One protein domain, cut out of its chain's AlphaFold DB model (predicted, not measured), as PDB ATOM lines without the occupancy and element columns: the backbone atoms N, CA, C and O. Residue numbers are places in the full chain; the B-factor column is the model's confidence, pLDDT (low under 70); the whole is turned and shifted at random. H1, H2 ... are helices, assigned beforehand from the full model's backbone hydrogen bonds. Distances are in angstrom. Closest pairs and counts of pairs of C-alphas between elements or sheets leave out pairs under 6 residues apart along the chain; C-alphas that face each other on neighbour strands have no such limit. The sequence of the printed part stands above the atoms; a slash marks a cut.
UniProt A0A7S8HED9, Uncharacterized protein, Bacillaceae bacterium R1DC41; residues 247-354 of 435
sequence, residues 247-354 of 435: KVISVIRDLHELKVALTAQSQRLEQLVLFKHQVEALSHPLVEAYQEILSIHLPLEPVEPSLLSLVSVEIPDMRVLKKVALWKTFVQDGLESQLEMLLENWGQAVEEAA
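AT A GLANCE: This is residues 247 to 354 of the 435 residues of an uncharacterized protein of Bacillaceae bacterium R1DC41 (UniProt A0A7S8HED9). In this rod of helices short H3 is the middle, H1 and H5 cross toward one end, where a loop holds tiny H4, and H2 and H6 lie side by side toward the other. Printed are 108 residues with six named helices, H1 to H6. The class is all helix, only just compact, close to loose: radius of gyration of the C-alphas 15.3 A, spans 52 by 25 by 21 A.

HOW THE PARTS SIT: H1, residues 247 to 263, touches H5, residues 320 to 332, at a steep tilt of 52 degrees. The hub H3, residues 285 to 294, touches both, and H2, residues 266 to 278. H2 touches H6, residues 335 to 353; their closest C-alphas, 272 and 343, are 6.4 A apart. Every O i to N i+4 pair is within hydrogen-bond range in H1, H2, H3 and H6; H5 has 4 of 9, and 7 of 10 O i to N i+3.

IN THESE COORDINATES: Find C-alpha 247 of H1 at (119.507, -94.986, 375.428); H6, 26.2 A, ends at C-alpha 353, (160.330, -105.946, 360.832).

THE WHOLE: Without a cut, long link 295 to 306 reaches H4, residues 307 to 310; no printed residue is under 70 in pLDDT.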
ATOM      1  N   LYS A 247     118.509 -94.121 376.079       91.88
ATOM      2  CA  LYS A 247     119.507 -94.986 375.428       91.88
ATOM      3  C   LYS A 247     120.745 -94.217 374.967       91.88
ATOM      4  O   LYS A 247     121.848 -94.735 375.047       91.88
ATOM      5  N   VAL A 248     120.582 -92.994 374.462       92.19
ATOM      6  CA  VAL A 248     121.732 -92.182 374.026       92.19
ATOM      7  C   VAL A 248     122.518 -91.719 375.244       92.19
ATOM      8  O   VAL A 248     123.740 -91.829 375.260       92.19
ATOM      9  N   ILE A 249     121.818 -91.296 376.297       93.31
ATOM     10  CA  ILE A 249     122.438 -90.880 377.557       93.31
ATOM     11  C   ILE A 249     123.228 -92.031 378.189       93.31
ATOM     12  O   ILE A 249     124.365 -91.826 378.607       93.31
ATOM     13  N   SER A 250     122.683 -93.254 378.209       93.50
ATOM     14  CA  SER A 250     123.418 -94.419 378.716       93.50
ATOM     15  C   SER A 250     124.670 -94.718 377.892       93.50
ATOM     16  O   SER A 250     125.718 -94.976 378.468       93.50
ATOM     17  N   VAL A 251     124.600 -94.608 376.562       94.69
ATOM     18  CA  VAL A 251     125.766 -94.821 375.688       94.69
ATOM     19  C   VAL A 251     126.845 -93.759 375.916       94.69
ATOM     20  O   VAL A 251     128.030 -94.076 375.891       94.69
ATOM     21  N   ILE A 252     126.471 -92.504 376.174       94.38
ATOM     22  CA  ILE A 252     127.440 -91.450 376.510       94.38
ATOM     23  C   ILE A 252     128.100 -91.733 377.868       94.38
ATOM     24  O   ILE A 252     129.305 -91.534 378.012       94.38
ATOM     25  N   ARG A 253     127.345 -92.235 378.853       93.50
ATOM     26  CA  ARG A 253     127.903 -92.666 380.147       93.50
ATOM     27  C   ARG A 253     128.870 -93.837 379.984       93.50
ATOM     28  O   ARG A 253     129.970 -93.782 380.521       93.50
ATOM     29  N   ASP A 254     128.507 -94.833 379.181       93.56
ATOM     30  CA  ASP A 254     129.386 -95.959 378.852       93.56
ATOM     31  C   ASP A 254     130.678 -95.481 378.167       93.56
ATOM     32  O   ASP A 254     131.767 -95.962 378.473       93.56
ATOM     33  N   LEU A 255     130.574 -94.499 377.266       94.00
ATOM     34  CA  LEU A 255     131.729 -93.876 376.619       94.00
ATOM     35  C   LEU A 255     132.615 -93.124 377.623       94.00
ATOM     36  O   LEU A 255     133.838 -93.164 377.497       94.00
ATOM     37  N   HIS A 256     132.025 -92.465 378.623       92.31
ATOM     38  CA  HIS A 256     132.768 -91.819 379.704       92.31
ATOM     39  C   HIS A 256     133.541 -92.842 380.548       92.31
ATOM     40  O   HIS A 256     134.748 -92.692 380.730       92.31
ATOM     41  N   GLU A 257     132.884 -93.916 380.998       91.19
ATOM     42  CA  GLU A 257     133.531 -95.019 381.727       91.19
ATOM     43  C   GLU A 257     134.687 -95.627 380.923       91.19
ATOM     44  O   GLU A 257     135.791 -95.806 381.440       91.19
ATOM     45  N   LEU A 258     134.453 -95.884 379.634       92.44
ATOM     46  CA  LEU A 258     135.458 -96.418 378.724       92.44
ATOM     47  C   LEU A 258     136.644 -95.462 378.567       92.44
ATOM     48  O   LEU A 258     137.793 -95.896 378.625       92.44
ATOM     49  N   LYS A 259     136.388 -94.160 378.400       92.25
ATOM     50  CA  LYS A 259     137.448 -93.153 378.299       92.25
ATOM     51  C   LYS A 259     138.310 -93.134 379.554       92.25
ATOM     52  O   LYS A 259     139.533 -93.111 379.433       92.25
ATOM     53  N   VAL A 260     137.702 -93.181 380.736       90.94
ATOM     54  CA  VAL A 260     138.431 -93.245 382.011       90.94
ATOM     55  C   VAL A 260     139.299 -94.505 382.073       90.94
ATOM     56  O   VAL A 260     140.497 -94.403 382.340       90.94
ATOM     57  N   ALA A 261     138.734 -95.673 381.754       91.44
ATOM     58  CA  ALA A 261     139.452 -96.948 381.785       91.44
ATOM     59  C   ALA A 261     140.641 -96.988 380.807       91.44
ATOM     60  O   ALA A 261     141.730 -97.422 381.177       91.44
ATOM     61  N   LEU A 262     140.465 -96.498 379.576       91.69
ATOM     62  CA  LEU A 262     141.536 -96.474 378.575       91.69
ATOM     63  C   LEU A 262     142.606 -95.425 378.893       91.69
ATOM     64  O   LEU A 262     143.791 -95.694 378.734       91.69
ATOM     65  N   THR A 263     142.216 -94.251 379.394       90.12
ATOM     66  CA  THR A 263     143.178 -93.193 379.756       90.12
ATOM     67  C   THR A 263     144.073 -93.625 380.921       90.12
ATOM     68  O   THR A 263     145.255 -93.279 380.946       90.12
ATOM     69  N   ALA A 264     143.560 -94.450 381.843       92.06
ATOM     70  CA  ALA A 264     144.368 -95.059 382.903       92.06
ATOM     71  C   ALA A 264     145.494 -95.964 382.359       92.06
ATOM     72  O   ALA A 264     146.505 -96.148 383.028       92.06
ATOM     73  N   GLN A 265     145.344 -96.483 381.136       93.19
ATOM     74  CA  GLN A 265     146.320 -97.325 380.438       93.19
ATOM     75  C   GLN A 265     147.015 -96.589 379.274       93.19
ATOM     76  O   GLN A 265     147.597 -97.225 378.392       93.19
ATOM     77  N   SER A 266     146.963 -95.251 379.263       92.56
ATOM     78  CA  SER A 266     147.463 -94.388 378.179       92.56
ATOM     79  C   SER A 266     148.883 -94.728 377.737       92.56
ATOM     80  O   SER A 266     149.102 -94.920 376.550       92.56
ATOM     81  N   GLN A 267     149.821 -94.918 378.670       93.75
ATOM     82  CA  GLN A 267     151.214 -95.246 378.343       93.75
ATOM     83  C   GLN A 267     151.344 -96.524 377.491       93.75
ATOM     84  O   GLN A 267     152.073 -96.548 376.499       93.75
ATOM     85  N   ARG A 268     150.616 -97.588 377.857       93.56
ATOM     86  CA  ARG A 268     150.625 -98.872 377.133       93.56
ATOM     87  C   ARG A 268     149.975 -98.726 375.755       93.56
ATOM     88  O   ARG A 268     150.478 -99.247 374.764       93.56
ATOM     89  N   LEU A 269     148.865 -97.995 375.684       93.62
ATOM     90  CA  LEU A 269     148.136 -97.753 374.439       93.62
ATOM     91  C   LEU A 269     148.911 -96.848 373.471       93.62
ATOM     92  O   LEU A 269     148.920 -97.109 372.272       93.62
ATOM     93  N   GLU A 270     149.606 -95.830 373.970       94.25
ATOM     94  CA  GLU A 270     150.488 -94.969 373.178       94.25
ATOM     95  C   GLU A 270     151.656 -95.757 372.584       94.25
ATOM     96  O   GLU A 270     151.985 -95.576 371.413       94.25
ATOM     97  N   GLN A 271     152.227 -96.697 373.338       93.06
ATOM     98  CA  GLN A 271     153.256 -97.595 372.817       93.06
ATOM     99  C   GLN A 271     152.728 -98.477 371.671       93.06
ATOM    100  O   GLN A 271     153.386 -98.600 370.640       93.06
ATOM    101  N   LEU A 272     151.517 -99.028 371.793       92.94
ATOM    102  CA  LEU A 272     150.875 -99.770 370.700       92.94
ATOM    103  C   LEU A 272     150.606 -98.884 369.479       92.94
ATOM    104  O   LEU A 272     150.781 -99.322 368.341       92.94
ATOM    105  N   VAL A 273     150.212 -97.626 369.696       92.06
ATOM    106  CA  VAL A 273     150.068 -96.651 368.610       92.06
ATOM    107  C   VAL A 273     151.411 -96.437 367.910       92.06
ATOM    108  O   VAL A 273     151.439 -96.447 366.681       92.06
ATOM    109  N   LEU A 274     152.522 -96.305 368.638       91.44
ATOM    110  CA  LEU A 274     153.858 -96.182 368.041       91.44
ATOM    111  C   LEU A 274     154.236 -97.418 367.214       91.44
ATOM    112  O   LEU A 274     154.678 -97.264 366.076       91.44
ATOM    113  N   PHE A 275     153.996 -98.628 367.725       90.88
ATOM    114  CA  PHE A 275     154.237 -99.870 366.976       90.88
ATOM    115  C   PHE A 275     153.441 -99.926 365.668       90.88
ATOM    116  O   PHE A 275     153.999-100.252 364.623       90.88
ATOM    117  N   LYS A 276     152.170 -99.506 365.683       89.94
ATOM    118  CA  LYS A 276     151.345 -99.387 364.470       89.94
ATOM    119  C   LYS A 276     151.923 -98.419 363.430       89.94
ATOM    120  O   LYS A 276     151.767 -98.653 362.238       89.94
ATOM    121  N   HIS A 277     152.586 -97.342 363.852       86.94
ATOM    122  CA  HIS A 277     153.243 -96.418 362.917       86.94
ATOM    123  C   HIS A 277     154.544 -96.991 362.337       86.94
ATOM    124  O   HIS A 277     154.946 -96.597 361.248       86.94
ATOM    125  N   GLN A 278     155.205 -97.903 363.054       84.88
ATOM    126  CA  GLN A 278     156.420 -98.574 362.584       84.88
ATOM    127  C   GLN A 278     156.105 -99.727 361.626       84.88
ATOM    128  O   GLN A 278     156.855 -99.963 360.681       84.88
ATOM    129  N   VAL A 279     154.982-100.420 361.841       85.88
ATOM    130  CA  VAL A 279     154.514-101.522 360.993       85.88
ATOM    131  C   VAL A 279     153.054-101.276 360.617       85.88
ATOM    132  O   VAL A 279     152.139-101.622 361.363       85.88
ATOM    133  N   GLU A 280     152.828-100.715 359.424       78.62
ATOM    134  CA  GLU A 280     151.491-100.310 358.950       78.62
ATOM    135  C   GLU A 280     150.464-101.457 358.903       78.62
ATOM    136  O   GLU A 280     149.259-101.217 358.974       78.62
ATOM    137  N   ALA A 281     150.919-102.711 358.803       82.56
ATOM    138  CA  ALA A 281     150.050-103.887 358.792       82.56
ATOM    139  C   ALA A 281     149.381-104.174 360.152       82.56
ATOM    140  O   ALA A 281     148.419-104.943 360.211       82.56
ATOM    141  N   LEU A 282     149.869-103.578 361.246       87.25
ATOM    142  CA  LEU A 282     149.308-103.774 362.579       87.25
ATOM    143  C   LEU A 282     148.012-102.964 362.742       87.25
ATOM    144  O   LEU A 282     147.994-101.734 362.720       87.25
ATOM    145  N   SER A 283     146.902-103.659 362.966       88.81
ATOM    146  CA  SER A 283     145.620-103.054 363.332       88.81
ATOM    147  C   SER A 283     144.964-103.890 364.421       88.81
ATOM    148  O   SER A 283     144.985-105.120 364.391       88.81
ATOM    149  N   HIS A 284     144.407-103.205 365.417       90.75
ATOM    150  CA  HIS A 284     143.601-103.832 366.448       90.75
ATOM    151  C   HIS A 284     142.470-102.885 366.868       90.75
ATOM    152  O   HIS A 284     142.741-101.707 367.138       90.75
ATOM    153  N   PRO A 285     141.224-103.379 367.005       90.62
ATOM    154  CA  PRO A 285     140.067-102.557 367.364       90.62
ATOM    155  C   PRO A 285     140.228-101.736 368.652       90.62
ATOM    156  O   PRO A 285     139.719-100.625 368.732       90.62
ATOM    157  N   LEU A 286     140.954-102.255 369.651       91.56
ATOM    158  CA  LEU A 286     141.235-101.544 370.909       91.56
ATOM    159  C   LEU A 286     142.076-100.275 370.697       91.56
ATOM    160  O   LEU A 286     141.796 -99.236 371.291       91.56
ATOM    161  N   VAL A 287     143.100-100.354 369.843       91.19
ATOM    162  CA  VAL A 287     144.001 -99.226 369.557       91.19
ATOM    163  C   VAL A 287     143.255 -98.170 368.743       91.19
ATOM    164  O   VAL A 287     143.352 -96.980 369.030       91.19
ATOM    165  N   GLU A 288     142.436 -98.597 367.780       90.62
ATOM    166  CA  GLU A 288     141.573 -97.697 367.005       90.62
ATOM    167  C   GLU A 288     140.526 -97.008 367.891       90.62
ATOM    168  O   GLU A 288     140.342 -95.795 367.795       90.62
ATOM    169  N   ALA A 289     139.906 -97.750 368.816       92.06
ATOM    170  CA  ALA A 289     138.989 -97.193 369.806       92.06
ATOM    171  C   ALA A 289     139.666 -96.118 370.665       92.06
ATOM    172  O   ALA A 289     139.110 -95.036 370.836       92.06
ATOM    173  N   TYR A 290     140.877 -96.384 371.166       93.75
ATOM    174  CA  TYR A 290     141.645 -95.408 371.942       93.75
ATOM    175  C   TYR A 290     141.912 -94.124 371.145       93.75
ATOM    176  O   TYR A 290     141.632 -93.030 371.637       93.75
ATOM    177  N   GLN A 291     142.377 -94.249 369.898       91.38
ATOM    178  CA  GLN A 291     142.638 -93.100 369.027       91.38
ATOM    179  C   GLN A 291     141.369 -92.269 368.765       91.38
ATOM    180  O   GLN A 291     141.418 -91.040 368.843       91.38
ATOM    181  N   GLU A 292     140.225 -92.912 368.505       92.69
ATOM    182  CA  GLU A 292     138.943 -92.214 368.326       92.69
ATOM    183  C   GLU A 292     138.497 -91.507 369.621       92.69
ATOM    184  O   GLU A 292     138.080 -90.347 369.582       92.69
ATOM    185  N   ILE A 293     138.633 -92.161 370.777       92.62
ATOM    186  CA  ILE A 293     138.202 -91.639 372.085       92.62
ATOM    187  C   ILE A 293     139.035 -90.443 372.551       92.62
ATOM    188  O   ILE A 293     138.489 -89.539 373.191       92.62
ATOM    189  N   LEU A 294     140.327 -90.390 372.219       89.69
ATOM    190  CA  LEU A 294     141.187 -89.250 372.561       89.69
ATOM    191  C   LEU A 294     140.672 -87.927 371.980       89.69
ATOM    192  O   LEU A 294     140.810 -86.884 372.616       89.69
ATOM    193  N   SER A 295     140.034 -87.972 370.807       89.44
ATOM    194  CA  SER A 295     139.471 -86.787 370.148       89.44
ATOM    195  C   SER A 295     138.156 -86.284 370.765       89.44
ATOM    196  O   SER A 295     137.685 -85.202 370.417       89.44
ATOM    197  N   ILE A 296     137.549 -87.055 371.669       93.44
ATOM    198  CA  ILE A 296     136.234 -86.774 372.250       93.44
ATOM    199  C   ILE A 296     136.402 -85.996 373.553       93.44
ATOM    200  O   ILE A 296     137.185 -86.394 374.415       93.44
ATOM    201  N   HIS A 297     135.616 -84.942 373.761       92.38
ATOM    202  CA  HIS A 297     135.557 -84.222 375.032       92.38
ATOM    203  C   HIS A 297     134.319 -84.635 375.835       92.38
ATOM    204  O   HIS A 297     133.199 -84.633 375.322       92.38
ATOM    205  N   LEU A 298     134.525 -85.002 377.099       91.81
ATOM    206  CA  LEU A 298     133.465 -85.372 378.035       91.81
ATOM    207  C   LEU A 298     133.696 -84.639 379.360       91.81
ATOM    208  O   LEU A 298     134.860 -84.435 379.724       91.81
ATOM    209  N   PRO A 299     132.622 -84.263 380.079       89.56
ATOM    210  CA  PRO A 299     132.745 -83.689 381.413       89.56
ATOM    211  C   PRO A 299     133.334 -84.709 382.394       89.56
ATOM    212  O   PRO A 299     133.218 -85.910 382.180       89.56
ATOM    213  N   LEU A 300     133.941 -84.215 383.478       84.19
ATOM    214  CA  LEU A 300     134.421 -85.052 384.588       84.19
ATOM    215  C   LEU A 300     133.266 -85.627 385.419       84.19
ATOM    216  O   LEU A 300     133.378 -86.704 386.000       84.19
ATOM    217  N   GLU A 301     132.174 -84.872 385.512       86.75
ATOM    218  CA  GLU A 301     130.974 -85.281 386.229       86.75
ATOM    219  C   GLU A 301     130.123 -86.236 385.380       86.75
ATOM    220  O   GLU A 301     130.133 -86.152 384.146       86.75
ATOM    221  N   PRO A 302     129.344 -87.132 386.016       85.69
ATOM    222  CA  PRO A 302     128.440 -88.019 385.302       85.69
ATOM    223  C   PRO A 302     127.467 -87.250 384.408       85.69
ATOM    224  O   PRO A 302     126.819 -86.295 384.830       85.69
ATOM    225  N   VAL A 303     127.321 -87.715 383.169       91.69
ATOM    226  CA  VAL A 303     126.421 -87.077 382.206       91.69
ATOM    227  C   VAL A 303     124.962 -87.264 382.625       91.69
ATOM    228  O   VAL A 303     124.495 -88.387 382.842       91.69
ATOM    229  N   GLU A 304     124.217 -86.170 382.684       92.88
ATOM    230  CA  GLU A 304     122.787 -86.116 382.983       92.88
ATOM    231  C   GLU A 304     121.975 -85.734 381.736       92.88
ATOM    232  O   GLU A 304     122.505 -85.097 380.824       92.88
ATOM    233  N   PRO A 305     120.680 -86.101 381.662       92.94
ATOM    234  CA  PRO A 305     119.795 -85.708 380.566       92.94
ATOM    235  C   PRO A 305     119.359 -84.233 380.680       92.94
ATOM    236  O   PRO A 305     118.172 -83.921 380.668       92.94
ATOM    237  N   SER A 306     120.313 -83.313 380.810       94.88
ATOM    238  CA  SER A 306     120.063 -81.880 380.961       94.88
ATOM    239  C   SER A 306     120.921 -81.060 380.000       94.88
ATOM    240  O   SER A 306     122.026 -81.461 379.629       94.88
ATOM    241  N   LEU A 307     120.425 -79.889 379.600       95.44
ATOM    242  CA  LEU A 307     121.128 -78.954 378.721       95.44
ATOM    243  C   LEU A 307     122.526 -78.622 379.247       95.44
ATOM    244  O   LEU A 307     123.500 -78.706 378.505       95.44
ATOM    245  N   LEU A 308     122.620 -78.277 380.532       94.69
ATOM    246  CA  LEU A 308     123.873 -77.861 381.161       94.69
ATOM    247  C   LEU A 308     124.890 -79.003 381.272       94.69
ATOM    248  O   LEU A 308     126.089 -78.749 381.230       94.69
ATOM    249  N   SER A 309     124.438 -80.256 381.369       94.38
ATOM    250  CA  SER A 309     125.341 -81.410 381.359       94.38
ATOM    251  C   SER A 309     125.790 -81.755 379.935       94.38
ATOM    252  O   SER A 309     126.983 -81.902 379.664       94.38
ATOM    253  N   LEU A 310     124.847 -81.816 378.988       94.31
ATOM    254  CA  LEU A 310     125.115 -82.243 377.610       94.31
ATOM    255  C   LEU A 310     125.892 -81.215 376.786       94.31
ATOM    256  O   LEU A 310     126.579 -81.597 375.840       94.31
ATOM    257  N   VAL A 311     125.856 -79.929 377.144       94.56
ATOM    258  CA  VAL A 311     126.647 -78.901 376.449       94.56
ATOM    259  C   VAL A 311     128.167 -79.101 376.599       94.56
ATOM    260  O   VAL A 311     128.955 -78.607 375.784       94.56
ATOM    261  N   SER A 312     128.585 -79.835 377.629       92.81
ATOM    262  CA  SER A 312     129.986 -80.173 377.903       92.81
ATOM    263  C   SER A 312     130.458 -81.420 377.147       92.81
ATOM    264  O   SER A 312     131.634 -81.766 377.205       92.81
ATOM    265  N   VAL A 313     129.558 -82.101 376.432       94.06
ATOM    266  CA  VAL A 313     129.865 -83.281 375.620       94.06
ATOM    267  C   VAL A 313     130.155 -82.844 374.188       94.06
ATOM    268  O   VAL A 313     129.271 -82.342 373.491       94.06
ATOM    269  N   GLU A 314     131.378 -83.073 373.714       92.69
ATOM    270  CA  GLU A 314     131.773 -82.806 372.328       92.69
ATOM    271  C   GLU A 314     132.292 -84.088 371.684       92.69
ATOM    272  O   GLU A 314     133.351 -84.611 372.030       92.69
ATOM    273  N   ILE A 315     131.516 -84.601 370.732       92.38
ATOM    274  CA  ILE A 315     131.832 -85.812 369.978       92.38
ATOM    275  C   ILE A 315     131.983 -85.400 368.507       92.38
ATOM    276  O   ILE A 315     130.972 -85.073 367.877       92.38
ATOM    277  N   PRO A 316     133.210 -85.397 367.948       88.06
ATOM    278  CA  PRO A 316     133.439 -84.979 366.564       88.06
ATOM    279  C   PRO A 316     132.693 -85.845 365.542       88.06
ATOM    280  O   PRO A 316     132.099 -85.320 364.601       88.06
ATOM    281  N   ASP A 317     132.675 -87.167 365.751       90.00
ATOM    282  CA  ASP A 317     131.934 -88.119 364.919       90.00
ATOM    283  C   ASP A 317     130.913 -88.915 365.743       90.00
ATOM    284  O   ASP A 317     131.247 -89.810 366.521       90.00
ATOM    285  N   MET A 318     129.629 -88.642 365.509       89.44
ATOM    286  CA  MET A 318     128.520 -89.324 366.183       89.44
ATOM    287  C   MET A 318     128.454 -90.832 365.889       89.44
ATOM    288  O   MET A 318     127.783 -91.566 366.622       89.44
ATOM    289  N   ARG A 319     129.139 -91.333 364.849       90.00
ATOM    290  CA  ARG A 319     129.232 -92.779 364.567       90.00
ATOM    291  C   ARG A 319     129.906 -93.542 365.700       90.00
ATOM    292  O   ARG A 319     129.598 -94.722 365.869       90.00
ATOM    293  N   VAL A 320     130.749 -92.877 366.495       91.31
ATOM    294  CA  VAL A 320     131.390 -93.454 367.681       91.31
ATOM    295  C   VAL A 320     130.360 -94.074 368.625       91.31
ATOM    296  O   VAL A 320     130.561 -95.193 369.092       91.31
ATOM    297  N   LEU A 321     129.203 -93.430 368.824       92.00
ATOM    298  CA  LEU A 321     128.157 -93.936 369.722       92.00
ATOM    299  C   LEU A 321     127.661 -95.342 369.344       92.00
ATOM    300  O   LEU A 321     127.250 -96.107 370.211       92.00
ATOM    301  N   LYS A 322     127.731 -95.723 368.061       91.81
ATOM    302  CA  LYS A 322     127.340 -97.066 367.600       91.81
ATOM    303  C   LYS A 322     128.384 -98.138 367.932       91.81
ATOM    304  O   LYS A 322     128.039 -99.315 367.954       91.81
ATOM    305  N   LYS A 323     129.640 -97.742 368.167       93.31
ATOM    306  CA  LYS A 323     130.769 -98.638 368.461       93.31
ATOM    307  C   LYS A 323     130.970 -98.876 369.961       93.31
ATOM    308  O   LYS A 323     131.557 -99.886 370.328       93.31
ATOM    309  N   VAL A 324     130.441 -98.000 370.824       93.38
ATOM    310  CA  VAL A 324     130.643 -98.040 372.289       93.38
ATOM    311  C   VAL A 324     130.314 -99.403 372.897       93.38
ATOM    312  O   VAL A 324     131.096 -99.914 373.691       93.38
ATOM    313  N   ALA A 325     129.197-100.019 372.499       91.12
ATOM    314  CA  ALA A 325     128.800-101.326 373.021       91.12
ATOM    315  C   ALA A 325     129.846-102.419 372.735       91.12
ATOM    316  O   ALA A 325     130.091-103.262 373.590       91.12
ATOM    317  N   LEU A 326     130.481-102.374 371.558       91.31
ATOM    318  CA  LEU A 326     131.561-103.289 371.193       91.31
ATOM    319  C   LEU A 326     132.843-102.951 371.954       91.31
ATOM    320  O   LEU A 326     133.506-103.842 372.459       91.31
ATOM    321  N   TRP A 327     133.185-101.673 372.102       93.00
ATOM    322  CA  TRP A 327     134.392-101.290 372.837       93.00
ATOM    323  C   TRP A 327     134.318-101.597 374.335       93.00
ATOM    324  O   TRP A 327     135.339-101.876 374.961       93.00
ATOM    325  N   LYS A 328     133.112-101.590 374.909       91.19
ATOM    326  CA  LYS A 328     132.886-101.945 376.313       91.19
ATOM    327  C   LYS A 328     133.301-103.389 376.617       91.19
ATOM    328  O   LYS A 328     133.721-103.659 377.742       91.19
ATOM    329  N   THR A 329     133.253-104.292 375.634       91.06
ATOM    330  CA  THR A 329     133.671-105.686 375.841       91.06
ATOM    331  C   THR A 329     135.168-105.789 376.124       91.06
ATOM    332  O   THR A 329     135.554-106.597 376.953       91.06
ATOM    333  N   PHE A 330     136.018-104.905 375.578       87.56
ATOM    334  CA  PHE A 330     137.460-104.916 375.884       87.56
ATOM    335  C   PHE A 330     137.754-104.719 377.373       87.56
ATOM    336  O   PHE A 330     138.677-105.324 377.912       87.56
ATOM    337  N   VAL A 331     136.962-103.884 378.049       85.81
ATOM    338  CA  VAL A 331     137.106-103.651 379.492       85.81
ATOM    339  C   VAL A 331     136.577-104.845 380.287       85.81
ATOM    340  O   VAL A 331     137.200-105.255 381.262       85.81
ATOM    341  N   GLN A 332     135.452-105.420 379.858       87.06
ATOM    342  CA  GLN A 332     134.818-106.562 380.525       87.06
ATOM    343  C   GLN A 332     135.629-107.858 380.384       87.06
ATOM    344  O   GLN A 332     135.703-108.636 381.332       87.06
ATOM    345  N   ASP A 333     136.287-108.046 379.244       86.06
ATOM    346  CA  ASP A 333     137.055-109.241 378.890       86.06
ATOM    347  C   ASP A 333     138.529-109.160 379.353       86.06
ATOM    348  O   ASP A 333     139.388-109.881 378.843       86.06
ATOM    349  N   GLY A 334     138.850-108.271 380.301       87.25
ATOM    350  CA  GLY A 334     140.186-108.154 380.895       87.25
ATOM    351  C   GLY A 334     141.166-107.306 380.079       87.25
ATOM    352  O   GLY A 334     142.146-107.822 379.537       87.25
ATOM    353  N   LEU A 335     140.937-105.987 380.054       90.19
ATOM    354  CA  LEU A 335     141.738-104.997 379.316       90.19
ATOM    355  C   LEU A 335     143.255-105.142 379.522       90.19
ATOM    356  O   LEU A 335     144.014-105.092 378.561       90.19
ATOM    357  N   GLU A 336     143.705-105.315 380.765       90.62
ATOM    358  CA  GLU A 336     145.133-105.361 381.109       90.62
ATOM    359  C   GLU A 336     145.842-106.555 380.465       90.62
ATOM    360  O   GLU A 336     146.896-106.387 379.855       90.62
ATOM    361  N   SER A 337     145.219-107.735 380.523       90.88
ATOM    362  CA  SER A 337     145.752-108.953 379.906       90.88
ATOM    363  C   SER A 337     145.783-108.841 378.381       90.88
ATOM    364  O   SER A 337     146.765-109.234 377.754       90.88
ATOM    365  N   GLN A 338     144.746-108.251 377.775       90.38
ATOM    366  CA  GLN A 338     144.724-108.005 376.331       90.38
ATOM    367  C   GLN A 338     145.835-107.043 375.902       90.38
ATOM    368  O   GLN A 338     146.497-107.286 374.894       90.38
ATOM    369  N   LEU A 339     146.067-105.972 376.668       92.81
ATOM    370  CA  LEU A 339     147.141-105.016 376.400       92.81
ATOM    371  C   LEU A 339     148.524-105.657 376.504       92.81
ATOM    372  O   LEU A 339     149.368-105.387 375.655       92.81
ATOM    373  N   GLU A 340     148.757-106.503 377.507       93.44
ATOM    374  CA  GLU A 340     150.040-107.196 377.684       93.44
ATOM    375  C   GLU A 340     150.337-108.141 376.517       93.44
ATOM    376  O   GLU A 340     151.405-108.038 375.914       93.44
ATOM    377  N   MET A 341     149.365-108.967 376.117       93.12
ATOM    378  CA  MET A 341     149.524-109.835 374.945       93.12
ATOM    379  C   MET A 341     149.749-109.037 373.656       93.12
ATOM    380  O   MET A 341     150.555-109.430 372.815       93.12
ATOM    381  N   LEU A 342     149.034-107.923 373.465       93.38
ATOM    382  CA  LEU A 342     149.207-107.085 372.277       93.38
ATOM    383  C   LEU A 342     150.581-106.425 372.244       93.38
ATOM    384  O   LEU A 342     151.199-106.395 371.185       93.38
ATOM    385  N   LEU A 343     151.064-105.919 373.379       94.00
ATOM    386  CA  LEU A 343     152.385-105.300 373.475       94.00
ATOM    387  C   LEU A 343     153.496-106.300 373.170       94.00
ATOM    388  O   LEU A 343     154.424-105.953 372.445       94.00
ATOM    389  N   GLU A 344     153.387-107.528 373.676       93.94
ATOM    390  CA  GLU A 344     154.352-108.590 373.389       93.94
ATOM    391  C   GLU A 344     154.330-108.976 371.903       93.94
ATOM    392  O   GLU A 344     155.361-108.920 371.234       93.94
ATOM    393  N   ASN A 345     153.148-109.272 371.354       92.62
ATOM    394  CA  ASN A 345     153.001-109.692 369.957       92.62
ATOM    395  C   ASN A 345     153.431-108.600 368.966       92.62
ATOM    396  O   ASN A 345     154.101-108.881 367.973       92.62
ATOM    397  N   TRP A 346     153.031-107.348 369.203       94.12
ATOM    398  CA  TRP A 346     153.387-106.231 368.323       94.12
ATOM    399  C   TRP A 346     154.836-105.803 368.517       94.12
ATOM    400  O   TRP A 346     155.479-105.441 367.538       94.12
ATOM    401  N   GLY A 347     155.368-105.898 369.738       91.38
ATOM    402  CA  GLY A 347     156.789-105.700 370.008       91.38
ATOM    403  C   GLY A 347     157.649-106.683 369.215       91.38
ATOM    404  O   GLY A 347     158.560-106.254 368.514       91.38
ATOM    405  N   GLN A 348     157.294-107.972 369.221       90.12
ATOM    406  CA  GLN A 348     157.968-108.984 368.398       90.12
ATOM    407  C   GLN A 348     157.841-108.690 366.900       90.12
ATOM    408  O   GLN A 348     158.836-108.729 366.187       90.12
ATOM    409  N   ALA A 349     156.648-108.333 366.412       87.50
ATOM    410  CA  ALA A 349     156.454-107.997 364.999       87.50
ATOM    411  C   ALA A 349     157.289-106.780 364.560       87.50
ATOM    412  O   ALA A 349     157.819-106.755 363.449       87.50
ATOM    413  N   VAL A 350     157.429-105.780 365.432       87.94
ATOM    414  CA  VAL A 350     158.301-104.620 365.215       87.94
ATOM    415  C   VAL A 350     159.772-105.031 365.216       87.94
ATOM    416  O   VAL A 350     160.510-104.581 364.346       87.94
ATOM    417  N   GLU A 351     160.208-105.888 366.140       85.75
ATOM    418  CA  GLU A 351     161.581-106.417 366.163       85.75
ATOM    419  C   GLU A 351     161.899-107.264 364.922       85.75
ATOM    420  O   GLU A 351     162.999-107.191 364.374       85.75
ATOM    421  N   GLU A 352     160.939-108.047 364.431       83.19
ATOM    422  CA  GLU A 352     161.095-108.853 363.218       83.19
ATOM    423  C   GLU A 352     161.158-108.002 361.949       83.19
ATOM    424  O   GLU A 352     161.937-108.319 361.041       83.19
ATOM    425  N   ALA A 353     160.350-106.940 361.899       77.75
ATOM    426  CA  ALA A 353     160.330-105.946 360.832       77.75
ATOM    427  C   ALA A 353     161.448-104.899 360.967       77.75
ATOM    428  O   ALA A 353     161.638-104.088 360.055       77.75
ATOM    429  N   ALA A 354     162.181-104.901 362.085       73.19
ATOM    430  CA  ALA A 354     163.291-103.994 362.297       73.19
ATOM    431  C   ALA A 354     164.346-104.231 361.210       73.19
ATOM    432  O   ALA A 354     164.643-105.386 360.877       73.19
TER     433      ALA A 354